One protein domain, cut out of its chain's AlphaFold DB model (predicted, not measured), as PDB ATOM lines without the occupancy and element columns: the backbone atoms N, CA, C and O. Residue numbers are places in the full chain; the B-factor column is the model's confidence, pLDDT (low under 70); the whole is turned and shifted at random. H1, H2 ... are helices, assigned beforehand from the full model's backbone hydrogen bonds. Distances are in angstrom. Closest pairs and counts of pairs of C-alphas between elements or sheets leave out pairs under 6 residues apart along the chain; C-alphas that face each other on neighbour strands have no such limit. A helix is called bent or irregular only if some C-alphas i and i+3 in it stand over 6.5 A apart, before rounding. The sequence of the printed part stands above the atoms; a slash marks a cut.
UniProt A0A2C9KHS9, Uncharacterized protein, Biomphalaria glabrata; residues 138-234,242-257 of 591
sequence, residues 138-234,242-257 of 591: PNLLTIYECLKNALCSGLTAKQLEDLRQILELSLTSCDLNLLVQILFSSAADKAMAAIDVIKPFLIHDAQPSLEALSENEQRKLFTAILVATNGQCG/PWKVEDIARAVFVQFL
ATOM      1  N   PRO A 138       9.557 115.108  12.464       79.19
ATOM      2  CA  PRO A 138      10.100 115.666  13.685       79.19
ATOM      3  C   PRO A 138      11.622 115.735  13.566       79.19
ATOM      4  O   PRO A 138      12.291 114.737  13.303       79.19
ATOM      5  N   ASN A 139      12.177 116.929  13.766       86.62
ATOM      6  CA  ASN A 139      13.620 117.110  13.849       86.62
ATOM      7  C   ASN A 139      14.161 116.223  14.988       86.62
ATOM      8  O   ASN A 139      13.547 116.142  16.053       86.62
ATOM      9  N   LEU A 140      15.320 115.588  14.792       82.06
ATOM     10  CA  LEU A 140      16.009 114.787  15.811       82.06
ATOM     11  C   LEU A 140      16.108 115.520  17.162       82.06
ATOM     12  O   LEU A 140      15.958 114.911  18.220       82.06
ATOM     13  N   LEU A 141      16.294 116.845  17.125       86.25
ATOM     14  CA  LEU A 141      16.317 117.692  18.317       86.25
ATOM     15  C   LEU A 141      14.985 117.658  19.090       86.25
ATOM     16  O   LEU A 141      14.992 117.605  20.315       86.25
ATOM     17  N   THR A 142      13.854 117.630  18.385       89.25
ATOM     18  CA  THR A 142      12.512 117.522  18.975       89.25
ATOM     19  C   THR A 142      12.303 116.155  19.618       89.25
ATOM     20  O   THR A 142      11.833 116.083  20.750       89.25
ATOM     21  N   ILE A 143      12.711 115.070  18.946       88.94
ATOM     22  CA  ILE A 143      12.643 113.708  19.506       88.94
ATOM     23  C   ILE A 143      13.459 113.636  20.800       88.94
ATOM     24  O   ILE A 143      12.986 113.129  21.817       88.94
ATOM     25  N   TYR A 144      14.665 114.203  20.780       90.69
ATOM     26  CA  TYR A 144      15.532 114.296  21.946       90.69
ATOM     27  C   TYR A 144      14.892 115.080  23.101       90.69
ATOM     28  O   TYR A 144      14.904 114.609  24.238       90.69
ATOM     29  N   GLU A 145      14.331 116.262  22.837       90.88
ATOM     30  CA  GLU A 145      13.683 117.074  23.871       90.88
ATOM     31  C   GLU A 145      12.480 116.344  24.476       90.88
ATOM     32  O   GLU A 145      12.313 116.341  25.699       90.88
ATOM     33  N   CYS A 146      11.691 115.653  23.651       93.31
ATOM     34  CA  CYS A 146      10.606 114.793  24.110       93.31
ATOM     35  C   CYS A 146      11.121 113.643  24.988       93.31
ATOM     36  O   CYS A 146      10.582 113.431  26.073       93.31
ATOM     37  N   LEU A 147      12.188 112.947  24.575       94.69
ATOM     38  CA  LEU A 147      12.793 111.846  25.338       94.69
ATOM     39  C   LEU A 147      13.305 112.334  26.691       94.69
ATOM     40  O   LEU A 147      13.023 111.731  27.726       94.69
ATOM     41  N   LYS A 148      14.018 113.461  26.684       92.88
ATOM     42  CA  LYS A 148      14.522 114.110  27.887       92.88
ATOM     43  C   LYS A 148      13.380 114.451  28.832       92.88
ATOM     44  O   LYS A 148      13.423 114.054  29.987       92.88
ATOM     45  N   ASN A 149      12.353 115.148  28.352       92.31
ATOM     46  CA  ASN A 149      11.218 115.553  29.176       92.31
ATOM     47  C   ASN A 149      10.459 114.341  29.737       92.31
ATOM     48  O   ASN A 149      10.099 114.343  30.914       92.31
ATOM     49  N   ALA A 150      10.281 113.287  28.933       94.12
ATOM     50  CA  ALA A 150       9.653 112.039  29.352       94.12
ATOM     51  C   ALA A 150      10.446 111.356  30.479       94.12
ATOM     52  O   ALA A 150       9.896 111.111  31.551       94.12
ATOM     53  N   LEU A 151      11.753 111.144  30.294       94.06
ATOM     54  CA  LEU A 151      12.625 110.574  31.327       94.06
ATOM     55  C   LEU A 151      12.671 111.465  32.572       94.06
ATOM     56  O   LEU A 151      12.579 110.975  33.694       94.06
ATOM     57  N   CYS A 152      12.727 112.784  32.402       91.50
ATOM     58  CA  CYS A 152      12.702 113.732  33.508       91.50
ATOM     59  C   CYS A 152      11.403 113.678  34.322       91.50
ATOM     60  O   CYS A 152      11.448 113.888  35.534       91.50
ATOM     61  N   SER A 153      10.269 113.389  33.679       93.00
ATOM     62  CA  SER A 153       8.966 113.290  34.342       93.00
ATOM     63  C   SER A 153       8.810 112.042  35.219       93.00
ATOM     64  O   SER A 153       7.935 112.021  36.080       93.00
ATOM     65  N   GLY A 154       9.680 111.038  35.050       94.44
ATOM     66  CA  GLY A 154       9.597 109.774  35.776       94.44
ATOM     67  C   GLY A 154       8.533 108.850  35.188       94.44
ATOM     68  O   GLY A 154       7.423 108.738  35.701       94.44
ATOM     69  N   LEU A 155       8.896 108.142  34.122       95.25
ATOM     70  CA  LEU A 155       8.095 107.085  33.514       95.25
ATOM     71  C   LEU A 155       7.847 105.931  34.497       95.25
ATOM     72  O   LEU A 155       8.705 105.583  35.314       95.25
ATOM     73  N   THR A 156       6.675 105.308  34.391       95.38
ATOM     74  CA  THR A 156       6.323 104.087  35.132       95.38
ATOM     75  C   THR A 156       7.162 102.890  34.673       95.38
ATOM     76  O   THR A 156       7.701 102.890  33.569       95.38
ATOM     77  N   ALA A 157       7.227 101.824  35.479       93.31
ATOM     78  CA  ALA A 157       7.989 100.615  35.139       93.31
ATOM     79  C   ALA A 157       7.592 100.013  33.776       93.31
ATOM     80  O   ALA A 157       8.460  99.654  32.990       93.31
ATOM     81  N   LYS A 158       6.288  99.976  33.465       95.25
ATOM     82  CA  LYS A 158       5.795  99.493  32.168       95.25
ATOM     83  C   LYS A 158       6.243 100.396  31.014       95.25
ATOM     84  O   LYS A 158       6.726  99.899  30.008       95.25
ATOM     85  N   GLN A 159       6.133 101.715  31.175       95.50
ATOM     86  CA  GLN A 159       6.567 102.671  30.151       95.50
ATOM     87  C   GLN A 159       8.082 102.629  29.924       95.50
ATOM     88  O   GLN A 159       8.526 102.807  28.797       95.50
ATOM     89  N   LEU A 160       8.880 102.397  30.970       95.50
ATOM     90  CA  LEU A 160      10.324 102.210  30.822       95.50
ATOM     91  C   LEU A 160      10.660 100.951  30.023       95.50
ATOM     92  O   LEU A 160      11.606 100.974  29.242       95.50
ATOM     93  N   GLU A 161       9.897  99.876  30.215       95.19
ATOM     94  CA  GLU A 161      10.073  98.635  29.464       95.19
ATOM     95  C   GLU A 161       9.678  98.810  27.991       95.19
ATOM     96  O   GLU A 161      10.453  98.462  27.103       95.19
ATOM     97  N   ASP A 162       8.537  99.456  27.725       95.75
ATOM     98  CA  ASP A 162       8.116  99.792  26.360       95.75
ATOM     99  C   ASP A 162       9.162 100.699  25.672       95.75
ATOM    100  O   ASP A 162       9.560 100.454  24.532       95.75
ATOM    101  N   LEU A 163       9.681 101.708  26.390       96.06
ATOM    102  CA  LEU A 163      10.743 102.587  25.895       96.06
ATOM    103  C   LEU A 163      12.021 101.804  25.583       96.06
ATOM    104  O   LEU A 163      12.635 102.032  24.544       96.06
ATOM    105  N   ARG A 164      12.429 100.888  26.471       95.88
ATOM    106  CA  ARG A 164      13.621 100.053  26.287       95.88
ATOM    107  C   ARG A 164      13.519  99.253  24.994       95.88
ATOM    108  O   ARG A 164      14.438  99.305  24.183       95.88
ATOM    109  N   GLN A 165      12.398  98.565  24.790       96.06
ATOM    110  CA  GLN A 165      12.179  97.752  23.596       96.06
ATOM    111  C   GLN A 165      12.214  98.603  22.326       96.06
ATOM    112  O   GLN A 165      12.869  98.232  21.357       96.06
ATOM    113  N   ILE A 166      11.573  99.775  22.338       96.12
ATOM    114  CA  ILE A 166      11.567 100.677  21.181       96.12
ATOM    115  C   ILE A 166      12.975 101.194  20.879       96.12
ATOM    116  O   ILE A 166      13.379 101.176  19.718       96.12
ATOM    117  N   LEU A 167      13.738 101.613  21.891       95.56
ATOM    118  CA  LEU A 167      15.115 102.081  21.712       95.56
ATOM    119  C   LEU A 167      16.027 100.969  21.173       95.56
ATOM    120  O   LEU A 167      16.782 101.210  20.237       95.56
ATOM    121  N   GLU A 168      15.936  99.755  21.721       95.38
ATOM    122  CA  GLU A 168      16.766  98.615  21.306       95.38
ATOM    123  C   GLU A 168      16.431  98.092  19.902       95.38
ATOM    124  O   GLU A 168      17.330  97.617  19.206       95.38
ATOM    125  N   LEU A 169      15.159  98.162  19.489       94.75
ATOM    126  CA  LEU A 169      14.708  97.702  18.172       94.75
ATOM    127  C   LEU A 169      14.874  98.759  17.079       94.75
ATOM    128  O   LEU A 169      15.087  98.397  15.924       94.75
ATOM    129  N   SER A 170      14.740 100.038  17.428       94.75
ATOM    130  CA  SER A 170      14.676 101.113  16.433       94.75
ATOM    131  C   SER A 170      16.023 101.797  16.227       94.75
ATOM    132  O   SER A 170      16.284 102.286  15.140       94.75
ATOM    133  N   LEU A 171      16.895 101.872  17.234       95.12
ATOM    134  CA  LEU A 171      18.113 102.680  17.141       95.12
ATOM    135  C   LEU A 171      19.372 101.818  17.076       95.12
ATOM    136  O   LEU A 171      19.482 100.794  17.751       95.12
ATOM    137  N   THR A 172      20.354 102.255  16.287       95.56
ATOM    138  CA  THR A 172      21.675 101.613  16.259       95.56
ATOM    139  C   THR A 172      22.458 101.935  17.536       95.56
ATOM    140  O   THR A 172      22.133 102.873  18.272       95.56
ATOM    141  N   SER A 173      23.536 101.194  17.817       95.69
ATOM    142  CA  SER A 173      24.405 101.525  18.958       95.69
ATOM    143  C   SER A 173      25.044 102.916  18.823       95.69
ATOM    144  O   SER A 173      25.256 103.593  19.830       95.69
ATOM    145  N   CYS A 174      25.290 103.379  17.591       95.44
ATOM    146  CA  CYS A 174      25.802 104.718  17.304       95.44
ATOM    147  C   CYS A 174      24.781 105.806  17.670       95.44
ATOM    148  O   CYS A 174      25.124 106.761  18.373       95.44
ATOM    149  N   ASP A 175      23.517 105.624  17.276       94.94
ATOM    150  CA  ASP A 175      22.428 106.555  17.594       94.94
ATOM    151  C   ASP A 175      22.191 106.637  19.108       94.94
ATOM    152  O   ASP A 175      22.046 107.724  19.670       94.94
ATOM    153  N   LEU A 176      22.213 105.493  19.799       95.88
ATOM    154  CA  LEU A 176      22.053 105.438  21.254       95.88
ATOM    155  C   LEU A 176      23.231 106.090  21.990       95.88
ATOM    156  O   LEU A 176      23.014 106.821  22.957       95.88
ATOM    157  N   ASN A 177      24.468 105.891  21.524       96.06
ATOM    158  CA  ASN A 177      25.640 106.587  22.059       96.06
ATOM    159  C   ASN A 177      25.504 108.110  21.890       96.06
ATOM    160  O   ASN A 177      25.739 108.870  22.832       96.06
ATOM    161  N   LEU A 178      25.056 108.564  20.715       94.31
ATOM    162  CA  LEU A 178      24.777 109.977  20.476       94.31
ATOM    163  C   LEU A 178      23.690 110.491  21.433       94.31
ATOM    164  O   LEU A 178      23.882 111.528  22.065       94.31
ATOM    165  N   LEU A 179      22.591 109.753  21.623       94.62
ATOM    166  CA  LEU A 179      21.548 110.117  22.587       94.62
ATOM    167  C   LEU A 179      22.082 110.222  24.018       94.62
ATOM    168  O   LEU A 179      21.720 111.169  24.717       94.62
ATOM    169  N   VAL A 180      22.971 109.320  24.450       95.31
ATOM    170  CA  VAL A 180      23.638 109.409  25.760       95.31
ATOM    171  C   VAL A 180      24.454 110.700  25.856       95.31
ATOM    172  O   VAL A 180      24.311 111.448  26.824       95.31
ATOM    173  N   GLN A 181      25.253 111.028  24.840       94.25
ATOM    174  CA  GLN A 181      26.048 112.261  24.835       94.25
ATOM    175  C   GLN A 181      25.170 113.517  24.898       94.25
ATOM    176  O   GLN A 181      25.462 114.439  25.664       94.25
ATOM    177  N   ILE A 182      24.065 113.555  24.147       91.75
ATOM    178  CA  ILE A 182      23.162 114.710  24.138       91.75
ATOM    179  C   ILE A 182      22.377 114.793  25.464       91.75
ATOM    180  O   ILE A 182      22.228 115.886  26.019       91.75
ATOM    181  N   LEU A 183      21.886 113.678  26.021       91.19
ATOM    182  CA  LEU A 183      21.073 113.679  27.254       91.19
ATOM    183  C   LEU A 183      21.882 114.078  28.475       91.19
ATOM    184  O   LEU A 183      21.429 114.909  29.265       91.19
ATOM    185  N   PHE A 184      23.095 113.547  28.597       91.38
ATOM    186  CA  PHE A 184      23.973 113.895  29.701       91.38
ATOM    187  C   PHE A 184      24.673 115.242  29.488       91.38
ATOM    188  O   PHE A 184      25.077 115.857  30.471       91.38
ATOM    189  N   SER A 185      24.758 115.754  28.253       91.12
ATOM    190  CA  SER A 185      25.326 117.066  27.915       91.12
ATOM    191  C   SER A 185      26.685 117.298  28.602       91.12
ATOM    192  O   SER A 185      27.668 116.645  28.263       91.12
ATOM    193  N   SER A 186      26.762 118.173  29.613       89.62
ATOM    194  CA  SER A 186      27.983 118.440  30.390       89.62
ATOM    195  C   SER A 186      28.469 117.264  31.252       89.62
ATOM    196  O   SER A 186      29.593 117.295  31.749       89.62
ATOM    197  N   ALA A 187      27.641 116.236  31.443       91.88
ATOM    198  CA  ALA A 187      27.958 114.999  32.148       91.88
ATOM    199  C   ALA A 187      28.211 113.809  31.202       91.88
ATOM    200  O   ALA A 187      28.323 112.684  31.689       91.88
ATOM    201  N   ALA A 188      28.319 114.024  29.883       93.94
ATOM    202  CA  ALA A 188      28.570 112.951  28.913       93.94
ATOM    203  C   ALA A 188      29.832 112.142  29.261       93.94
ATOM    204  O   ALA A 188      29.772 110.917  29.328       93.94
ATOM    205  N   ASP A 189      30.930 112.813  29.622       94.88
ATOM    206  CA  ASP A 189      32.177 112.156  30.049       94.88
ATOM    207  C   ASP A 189      31.967 111.218  31.247       94.88
ATOM    208  O   ASP A 189      32.616 110.181  31.366       94.88
ATOM    209  N   LYS A 190      31.031 111.556  32.140       94.94
ATOM    210  CA  LYS A 190      30.724 110.743  33.321       94.94
ATOM    211  C   LYS A 190      29.853 109.541  32.986       94.94
ATOM    212  O   LYS A 190      30.045 108.487  33.583       94.94
ATOM    213  N   ALA A 191      28.926 109.689  32.042       95.31
ATOM    214  CA  ALA A 191      28.166 108.565  31.509       95.31
ATOM    215  C   ALA A 191      29.094 107.578  30.784       95.31
ATOM    216  O   ALA A 191      29.011 106.377  31.026       95.31
ATOM    217  N   MET A 192      30.051 108.080  29.995       95.38
ATOM    218  CA  MET A 192      31.073 107.242  29.358       95.38
ATOM    219  C   MET A 192      31.999 106.574  30.384       95.38
ATOM    220  O   MET A 192      32.280 105.386  30.275       95.38
ATOM    221  N   ALA A 193      32.397 107.276  31.447       95.56
ATOM    222  CA  ALA A 193      33.138 106.649  32.541       95.56
ATOM    223  C   ALA A 193      32.308 105.576  33.277       95.56
ATOM    224  O   ALA A 193      32.861 104.586  33.747       95.56
ATOM    225  N   ALA A 194      30.984 105.740  33.376       96.25
ATOM    226  CA  ALA A 194      30.109 104.731  33.971       96.25
ATOM    227  C   ALA A 194      30.011 103.486  33.080       96.25
ATOM    228  O   ALA A 194      30.034 102.373  33.601       96.25
ATOM    229  N   ILE A 195      29.986 103.661  31.751       95.25
ATOM    230  CA  ILE A 195      30.094 102.561  30.779       95.25
ATOM    231  C   ILE A 195      31.336 101.727  31.056       95.25
ATOM    232  O   ILE A 195      31.225 100.509  31.153       95.25
ATOM    233  N   ASP A 196      32.493 102.361  31.253       94.31
ATOM    234  CA  ASP A 196      33.736 101.641  31.536       94.31
ATOM    235  C   ASP A 196      33.680 100.844  32.849       94.31
ATOM    236  O   ASP A 196      34.262  99.765  32.929       94.31
ATOM    237  N   VAL A 197      32.923 101.312  33.850       94.88
ATOM    238  CA  VAL A 197      32.688 100.577  35.108       94.88
ATOM    239  C   VAL A 197      31.731  99.392  34.915       94.88
ATOM    240  O   VAL A 197      31.896  98.359  35.559       94.88
ATOM    241  N   ILE A 198      30.718  99.515  34.055       94.75
ATOM    242  CA  ILE A 198      29.688  98.477  33.842       94.75
ATOM    243  C   ILE A 198      30.178  97.381  32.887       94.75
ATOM    244  O   ILE A 198      29.863  96.201  33.032       94.75
ATOM    245  N   LYS A 199      30.957  97.770  31.889       92.81
ATOM    246  CA  LYS A 199      31.372  96.939  30.765       92.81
ATOM    247  C   LYS A 199      32.066  95.609  31.122       92.81
ATOM    248  O   LYS A 199      31.771  94.628  30.434       92.81
ATOM    249  N   PRO A 200      32.898  95.493  32.179       90.38
ATOM    250  CA  PRO A 200      33.471  94.210  32.598       90.38
ATOM    251  C   PRO A 200      32.433  93.123  32.921       90.38
ATOM    252  O   PRO A 200      32.745  91.937  32.850       90.38
ATOM    253  N   PHE A 201      31.198  93.511  33.256       88.88
ATOM    254  CA  PHE A 201      30.109  92.574  33.543       88.88
ATOM    255  C   PHE A 201      29.375  92.092  32.287       88.88
ATOM    256  O   PHE A 201      28.665  91.090  32.350       88.88
ATOM    257  N   LEU A 202      29.551  92.779  31.156       87.81
ATOM    258  CA  LEU A 202      28.871  92.470  29.897       87.81
ATOM    259  C   LEU A 202      29.766  91.688  28.933       87.81
ATOM    260  O   LEU A 202      29.313  90.725  28.329       87.81
ATOM    261  N   ILE A 203      31.048  92.041  28.830       81.44
ATOM    262  CA  ILE A 203      31.956  91.435  27.845       81.44
ATOM    263  C   ILE A 203      32.264  89.989  28.212       81.44
ATOM    264  O   ILE A 203      32.782  89.731  29.291       81.44
ATOM    265  N   HIS A 204      31.993  89.050  27.306       73.62
ATOM    266  CA  HIS A 204      32.280  87.628  27.505       73.62
ATOM    267  C   HIS A 204      33.771  87.257  27.381       73.62
ATOM    268  O   HIS A 204      34.191  86.304  28.038       73.62
ATOM    269  N   ASP A 205      34.570  88.059  26.669       67.50
ATOM    270  CA  ASP A 205      35.949  87.729  26.285       67.50
ATOM    271  C   ASP A 205      37.048  88.626  26.894       67.50
ATOM    272  O   ASP A 205      36.813  89.589  27.623       67.50
ATOM    273  N   ALA A 206      38.305  88.266  26.616       64.31
ATOM    274  CA  ALA A 206      39.505  88.718  27.322       64.31
ATOM    275  C   ALA A 206      39.881  90.208  27.171       64.31
ATOM    276  O   ALA A 206      40.810  90.650  27.852       64.31
ATOM    277  N   GLN A 207      39.213  90.981  26.309       69.12
ATOM    278  CA  GLN A 207      39.545  92.389  26.074       69.12
ATOM    279  C   GLN A 207      38.363  93.303  26.394       69.12
ATOM    280  O   GLN A 207      37.373  93.304  25.662       69.12
ATOM    281  N   PRO A 208      38.458  94.130  27.452       72.75
ATOM    282  CA  PRO A 208      37.424  95.081  27.793       72.75
ATOM    283  C   PRO A 208      37.516  96.313  26.880       72.75
ATOM    284  O   PRO A 208      37.772  97.419  27.354       72.75
ATOM    285  N   SER A 209      37.297  96.176  25.569       88.12
ATOM    286  CA  SER A 209      37.054  97.314  24.662       88.12
ATOM    287  C   SER A 209      35.553  97.438  24.382       88.12
ATOM    288  O   SER A 209      34.822  96.457  24.441       88.12
ATOM    289  N   LEU A 210      35.040  98.664  24.206       89.56
ATOM    290  CA  LEU A 210      33.598  98.849  23.964       89.56
ATOM    291  C   LEU A 210      33.212  98.217  22.617       89.56
ATOM    292  O   LEU A 210      32.139  97.650  22.479       89.56
ATOM    293  N   GLU A 211      34.159  98.251  21.684       91.88
ATOM    294  CA  GLU A 211      34.132  97.613  20.370       91.88
ATOM    295  C   GLU A 211      34.089  96.079  20.440       91.88
ATOM    296  O   GLU A 211      33.656  95.453  19.480       91.88
ATOM    297  N   ALA A 212      34.509  95.468  21.557       90.19
ATOM    298  CA  ALA A 212      34.415  94.022  21.755       90.19
ATOM    299  C   ALA A 212      33.002  93.558  22.144       90.19
ATOM    300  O   ALA A 212      32.717  92.367  22.060       90.19
ATOM    301  N   LEU A 213      32.117  94.467  22.574       90.88
ATOM    302  CA  LEU A 213      30.705  94.135  22.752       90.88
ATOM    303  C   LEU A 213      30.047  93.990  21.382       90.88
ATOM    304  O   LEU A 213      30.227  94.847  20.513       90.88
ATOM    305  N   SER A 214      29.220  92.958  21.222       93.31
ATOM    306  CA  SER A 214      28.340  92.853  20.060       93.31
ATOM    307  C   SER A 214      27.432  94.082  19.974       93.31
ATOM    308  O   SER A 214      27.084  94.687  20.991       93.31
ATOM    309  N   GLU A 215      27.000  94.450  18.765       94.19
ATOM    310  CA  GLU A 215      26.114  95.606  18.574       94.19
ATOM    311  C   GLU A 215      24.874  95.527  19.480       94.19
ATOM    312  O   GLU A 215      24.485  96.511  20.103       94.19
ATOM    313  N   ASN A 216      24.306  94.329  19.645       94.38
ATOM    314  CA  ASN A 216      23.157  94.103  20.514       94.38
ATOM    315  C   ASN A 216      23.461  94.375  22.000       94.38
ATOM    316  O   ASN A 216      22.640  94.963  22.703       94.38
ATOM    317  N   GLU A 217      24.635  93.981  22.494       93.44
ATOM    318  CA  GLU A 217      25.056  94.273  23.870       93.44
ATOM    319  C   GLU A 217      25.351  95.760  24.072       93.44
ATOM    320  O   GLU A 217      24.985  96.319  25.107       93.44
ATOM    321  N   GLN A 218      25.952  96.421  23.076       95.50
ATOM    322  CA  GLN A 218      26.145  97.871  23.098       95.50
ATOM    323  C   GLN A 218      24.796  98.595  23.175       95.50
ATOM    324  O   GLN A 218      24.629  99.472  24.020       95.50
ATOM    325  N   ARG A 219      23.811  98.199  22.351       95.75
ATOM    326  CA  ARG A 219      22.456  98.772  22.392       95.75
ATOM    327  C   ARG A 219      21.821  98.610  23.770       95.75
ATOM    328  O   ARG A 219      21.385  99.600  24.347       95.75
ATOM    329  N   LYS A 220      21.850  97.402  24.343       94.94
ATOM    330  CA  LYS A 220      21.330  97.140  25.698       94.94
ATOM    331  C   LYS A 220      22.014  97.998  26.762       94.94
ATOM    332  O   LYS A 220      21.341  98.536  27.638       94.94
ATOM    333  N   LEU A 221      23.336  98.156  26.683       95.69
ATOM    334  CA  LEU A 221      24.098  98.981  27.618       95.69
ATOM    335  C   LEU A 221      23.720 100.464  27.516       95.69
ATOM    336  O   LEU A 221      23.423 101.092  28.534       95.69
ATOM    337  N   PHE A 222      23.696 101.027  26.306       97.00
ATOM    338  CA  PHE A 222      23.317 102.426  26.116       97.00
ATOM    339  C   PHE A 222      21.860 102.672  26.512       97.00
ATOM    340  O   PHE A 222      21.581 103.632  27.229       97.00
ATOM    341  N   THR A 223      20.938 101.779  26.146       96.69
ATOM    342  CA  THR A 223      19.534 101.861  26.566       96.69
ATOM    343  C   THR A 223      19.397 101.799  28.086       96.69
ATOM    344  O   THR A 223      18.678 102.616  28.661       96.69
ATOM    345  N   ALA A 224      20.126 100.911  28.769       95.94
ATOM    346  CA  ALA A 224      20.116 100.836  30.229       95.94
ATOM    347  C   ALA A 224      20.562 102.155  30.885       95.94
ATOM    348  O   ALA A 224      19.955 102.590  31.866       95.94
ATOM    349  N   ILE A 225      21.572 102.824  30.317       96.00
ATOM    350  CA  ILE A 225      22.065 104.133  30.779       96.00
ATOM    351  C   ILE A 225      21.047 105.242  30.530       96.00
ATOM    352  O   ILE A 225      20.828 106.077  31.407       96.00
ATOM    353  N   LEU A 226      20.401 105.252  29.363       95.62
ATOM    354  CA  LEU A 226      19.337 106.205  29.041       95.62
ATOM    355  C   LEU A 226      18.175 106.066  30.032       95.62
ATOM    356  O   LEU A 226      17.767 107.041  30.662       95.62
ATOM    357  N   VAL A 227      17.702 104.838  30.238       95.12
ATOM    358  CA  VAL A 227      16.601 104.494  31.151       95.12
ATOM    359  C   VAL A 227      16.970 104.760  32.615       95.12
ATOM    360  O   VAL A 227      16.114 105.183  33.392       95.12
ATOM    361  N   ALA A 228      18.242 104.610  32.998       92.94
ATOM    362  CA  ALA A 228      18.734 104.942  34.337       92.94
ATOM    363  C   ALA A 228      18.559 106.429  34.700       92.94
ATOM    364  O   ALA A 228      18.579 106.775  35.882       92.94
ATOM    365  N   THR A 229      18.341 107.310  33.712       91.38
ATOM    366  CA  THR A 229      18.067 108.731  33.974       91.38
ATOM    367  C   THR A 229      16.635 109.042  34.403       91.38
ATOM    368  O   THR A 229      16.330 110.173  34.796       91.38
ATOM    369  N   ASN A 230      15.752 108.046  34.362       94.75
ATOM    370  CA  ASN A 230      14.338 108.234  34.625       94.75
ATOM    371  C   ASN A 230      14.061 108.772  36.041       94.75
ATOM    372  O   ASN A 230      14.482 108.194  37.043       94.75
ATOM    373  N   GLY A 231      13.337 109.887  36.121       90.75
ATOM    374  CA  GLY A 231      12.961 110.577  37.358       90.75
ATOM    375  C   GLY A 231      14.081 111.393  38.016       90.75
ATOM    376  O   GLY A 231      13.850 112.042  39.032       90.75
ATOM    377  N   GLN A 232      15.291 111.409  37.454       87.25
ATOM    378  CA  GLN A 232      16.456 112.032  38.097       87.25
ATOM    379  C   GLN A 232      16.653 113.512  37.734       87.25
ATOM    380  O   GLN A 232      17.495 114.190  38.319       87.25
ATOM    381  N   CYS A 233      15.862 114.064  36.810       81.62
ATOM    382  CA  CYS A 233      15.964 115.480  36.444       81.62
ATOM    383  C   CYS A 233      15.376 116.447  37.488       81.62
ATOM    384  O   CYS A 233      15.591 117.653  37.388       81.62
ATOM    385  N   GLY A 234      14.601 115.946  38.456       62.72
ATOM    386  CA  GLY A 234      13.694 116.772  39.258       62.72
ATOM    387  C   GLY A 234      14.260 117.386  40.542       62.72
ATOM    388  O   GLY A 234      13.612 118.253  41.120       62.72
ATOM    389  N   PRO A 242      25.580 117.055  40.003       80.81
ATOM    390  CA  PRO A 242      26.591 116.551  39.106       80.81
ATOM    391  C   PRO A 242      26.546 115.037  39.216       80.81
ATOM    392  O   PRO A 242      27.229 114.493  40.077       80.81
ATOM    393  N   TRP A 243      25.770 114.389  38.340       87.88
ATOM    394  CA  TRP A 243      25.701 112.938  38.174       87.88
ATOM    395  C   TRP A 243      27.057 112.331  38.482       87.88
ATOM    396  O   TRP A 243      28.036 112.681  37.815       87.88
ATOM    397  N   LYS A 244      27.172 111.539  39.545       93.88
ATOM    398  CA  LYS A 244      28.430 110.849  39.813       93.88
ATOM    399  C   LYS A 244      28.475 109.615  38.932       93.88
ATOM    400  O   LYS A 244      27.437 109.033  38.614       93.88
ATOM    401  N   VAL A 245      29.680 109.223  38.539       95.19
ATOM    402  CA  VAL A 245      29.900 108.011  37.739       95.19
ATOM    403  C   VAL A 245      29.279 106.805  38.452       95.19
ATOM    404  O   VAL A 245      28.646 105.958  37.831       95.19
ATOM    405  N   GLU A 246      29.390 106.783  39.779       95.00
ATOM    406  CA  GLU A 246      28.864 105.733  40.638       95.00
ATOM    407  C   GLU A 246      27.339 105.686  40.675       95.00
ATOM    408  O   GLU A 246      26.781 104.595  40.716       95.00
ATOM    409  N   ASP A 247      26.669 106.838  40.642       93.94
ATOM    410  CA  ASP A 247      25.208 106.899  40.697       93.94
ATOM    411  C   ASP A 247      24.607 106.365  39.386       93.94
ATOM    412  O   ASP A 247      23.664 105.576  39.414       93.94
ATOM    413  N   ILE A 248      25.216 106.719  38.244       94.75
ATOM    414  CA  ILE A 248      24.842 106.183  36.925       94.75
ATOM    415  C   ILE A 248      25.072 104.667  36.895       94.75
ATOM    416  O   ILE A 248      24.171 103.913  36.533       94.75
ATOM    417  N   ALA A 249      26.256 104.209  37.315       96.12
ATOM    418  CA  ALA A 249      26.592 102.787  37.314       96.12
ATOM    419  C   ALA A 249      25.653 101.965  38.211       96.12
ATOM    420  O   ALA A 249      25.157 100.928  37.782       96.12
ATOM    421  N   ARG A 250      25.343 102.444  39.425       95.25
ATOM    422  CA  ARG A 250      24.384 101.788  40.331       95.25
ATOM    423  C   ARG A 250      22.993 101.696  39.722       95.25
ATOM    424  O   ARG A 250      22.403 100.621  39.741       95.25
ATOM    425  N   ALA A 251      22.493 102.784  39.137       93.88
ATOM    426  CA  ALA A 251      21.177 102.798  38.503       93.88
ATOM    427  C   ALA A 251      21.072 101.793  37.341       93.88
ATOM    428  O   ALA A 251      20.007 101.221  37.116       93.88
ATOM    429  N   VAL A 252      22.180 101.536  36.642       95.25
ATOM    430  CA  VAL A 252      22.268 100.481  35.628       95.25
ATOM    431  C   VAL A 252      22.376  99.090  36.266       95.25
ATOM    432  O   VAL A 252      21.653  98.184  35.861       95.25
ATOM    433  N   PHE A 253      23.204  98.901  37.298       94.94
ATOM    434  CA  PHE A 253      23.329  97.612  37.992       94.94
ATOM    435  C   PHE A 253      22.017  97.129  38.611       94.94
ATOM    436  O   PHE A 253      21.724  95.941  38.524       94.94
ATOM    437  N   VAL A 254      21.181  98.030  39.136       92.88
ATOM    438  CA  VAL A 254      19.828  97.697  39.620       92.88
ATOM    439  C   VAL A 254      19.012  96.944  38.564       92.88
ATOM    440  O   VAL A 254      18.228  96.070  38.917       92.88
ATOM    441  N   GLN A 255      19.204  97.257  37.280       89.31
ATOM    442  CA  GLN A 255      18.479  96.631  36.171       89.31
ATOM    443  C   GLN A 255      19.034  95.248  35.800       89.31
ATOM    444  O   GLN A 255      18.331  94.461  35.177       89.31
ATOM    445  N   PHE A 256      20.286  94.957  36.162       88.56
ATOM    446  CA  PHE A 256      20.929  93.659  35.936       88.56
ATOM    447  C   PHE A 256      20.766  92.693  37.114       88.56
ATOM    448  O   PHE A 256      21.013  91.497  36.969       88.56
ATOM    449  N   LEU A 257      20.378  93.200  38.285       90.88
ATOM    450  CA  LEU A 257      20.211  92.392  39.485       90.88
ATOM    451  C   LEU A 257      18.822  91.729  39.531       90.88
ATOM    452  O   LEU A 257      17.829  92.376  39.193       90.88
TER     453      LEU A 257
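Overview. This is residues 138 to 234 and 242 to 257 of the 591 residues of an uncharacterized protein of Biomphalaria glabrata (UniProt A0A2C9KHS9). H4 sits near the middle of a compact cluster of crossed helices, with H2 and the arm H3a packed on it and H5 crossing it; H3 bends sharply, and its second arm, H3b, folds back to pack on H5. H1 packs on H3a at one end of the longest axis, and residues 202 to 214 form a loop at the other. The printed part has 113 residues with five named helices, H1 to H5 in order, and no named strand: all helix. The radius of gyration of the C-alphas is 13.4 A, and the spans are 40 by 28 by 28 A.

Arrangement. H1, residues 140 to 153, touches H3a, residues 173 to 183, with residues 144 to 148 alone; the closest C-alphas, of Lys 148 and Leu 183, are 6.6 A apart. H2, residues 157 to 170, touches H4, residues 215 to 227, at 36 degrees, only just a steep tilt, opposite ways; the closest C-alphas, of Glu 168 and Arg 219, are 5.8 A apart. H3a touches H4 at a shallow tilt of 19 degrees, the same way, closest at the C-alphas of Ser 173 and Arg 219, 4.8 A. H3b, residues 186 to 201, touches H5, residues 245 to 256, closest at the C-alphas of Ala 194 and Val 245, 5.0 A. H4 touches H5 with residues 224 to 225 alone; the closest C-alphas, of Ala 224 and Val 252, are 5.8 A apart. Every O i to N i+4 pair is within hydrogen-bond range in H1, H2, H3a and H4, but 9 of 12 in H3b and 6 of 8 in H5.

Along the chain. H1 begins at C-alpha 140 (16.009, 114.787, 15.811) and spans 19.9 A, as does H2. H3, residues 173 to 201, was assigned as one helix by its hydrogen bonds but is bent: C-alphas 183 and 186 are 9.0 A apart. H3b, 26.1 A long, is irregular, with C-alphas 186 and 189 7.6 A apart. H4 spans 18.1 A; H5 spans 17.0 A and ends at C-alpha 256 (20.929, 93.659, 35.936).

Size, cuts and confidence. The two farthest C-alphas, of Pro 138 and Ala 206, are 42.2 A apart. The link from H3 to H4 is long. Residues 235 to 241 are not printed, with 12.9 A between C-alphas 234 and 242. Residues 205 to 207 and 234 have pLDDT under 70.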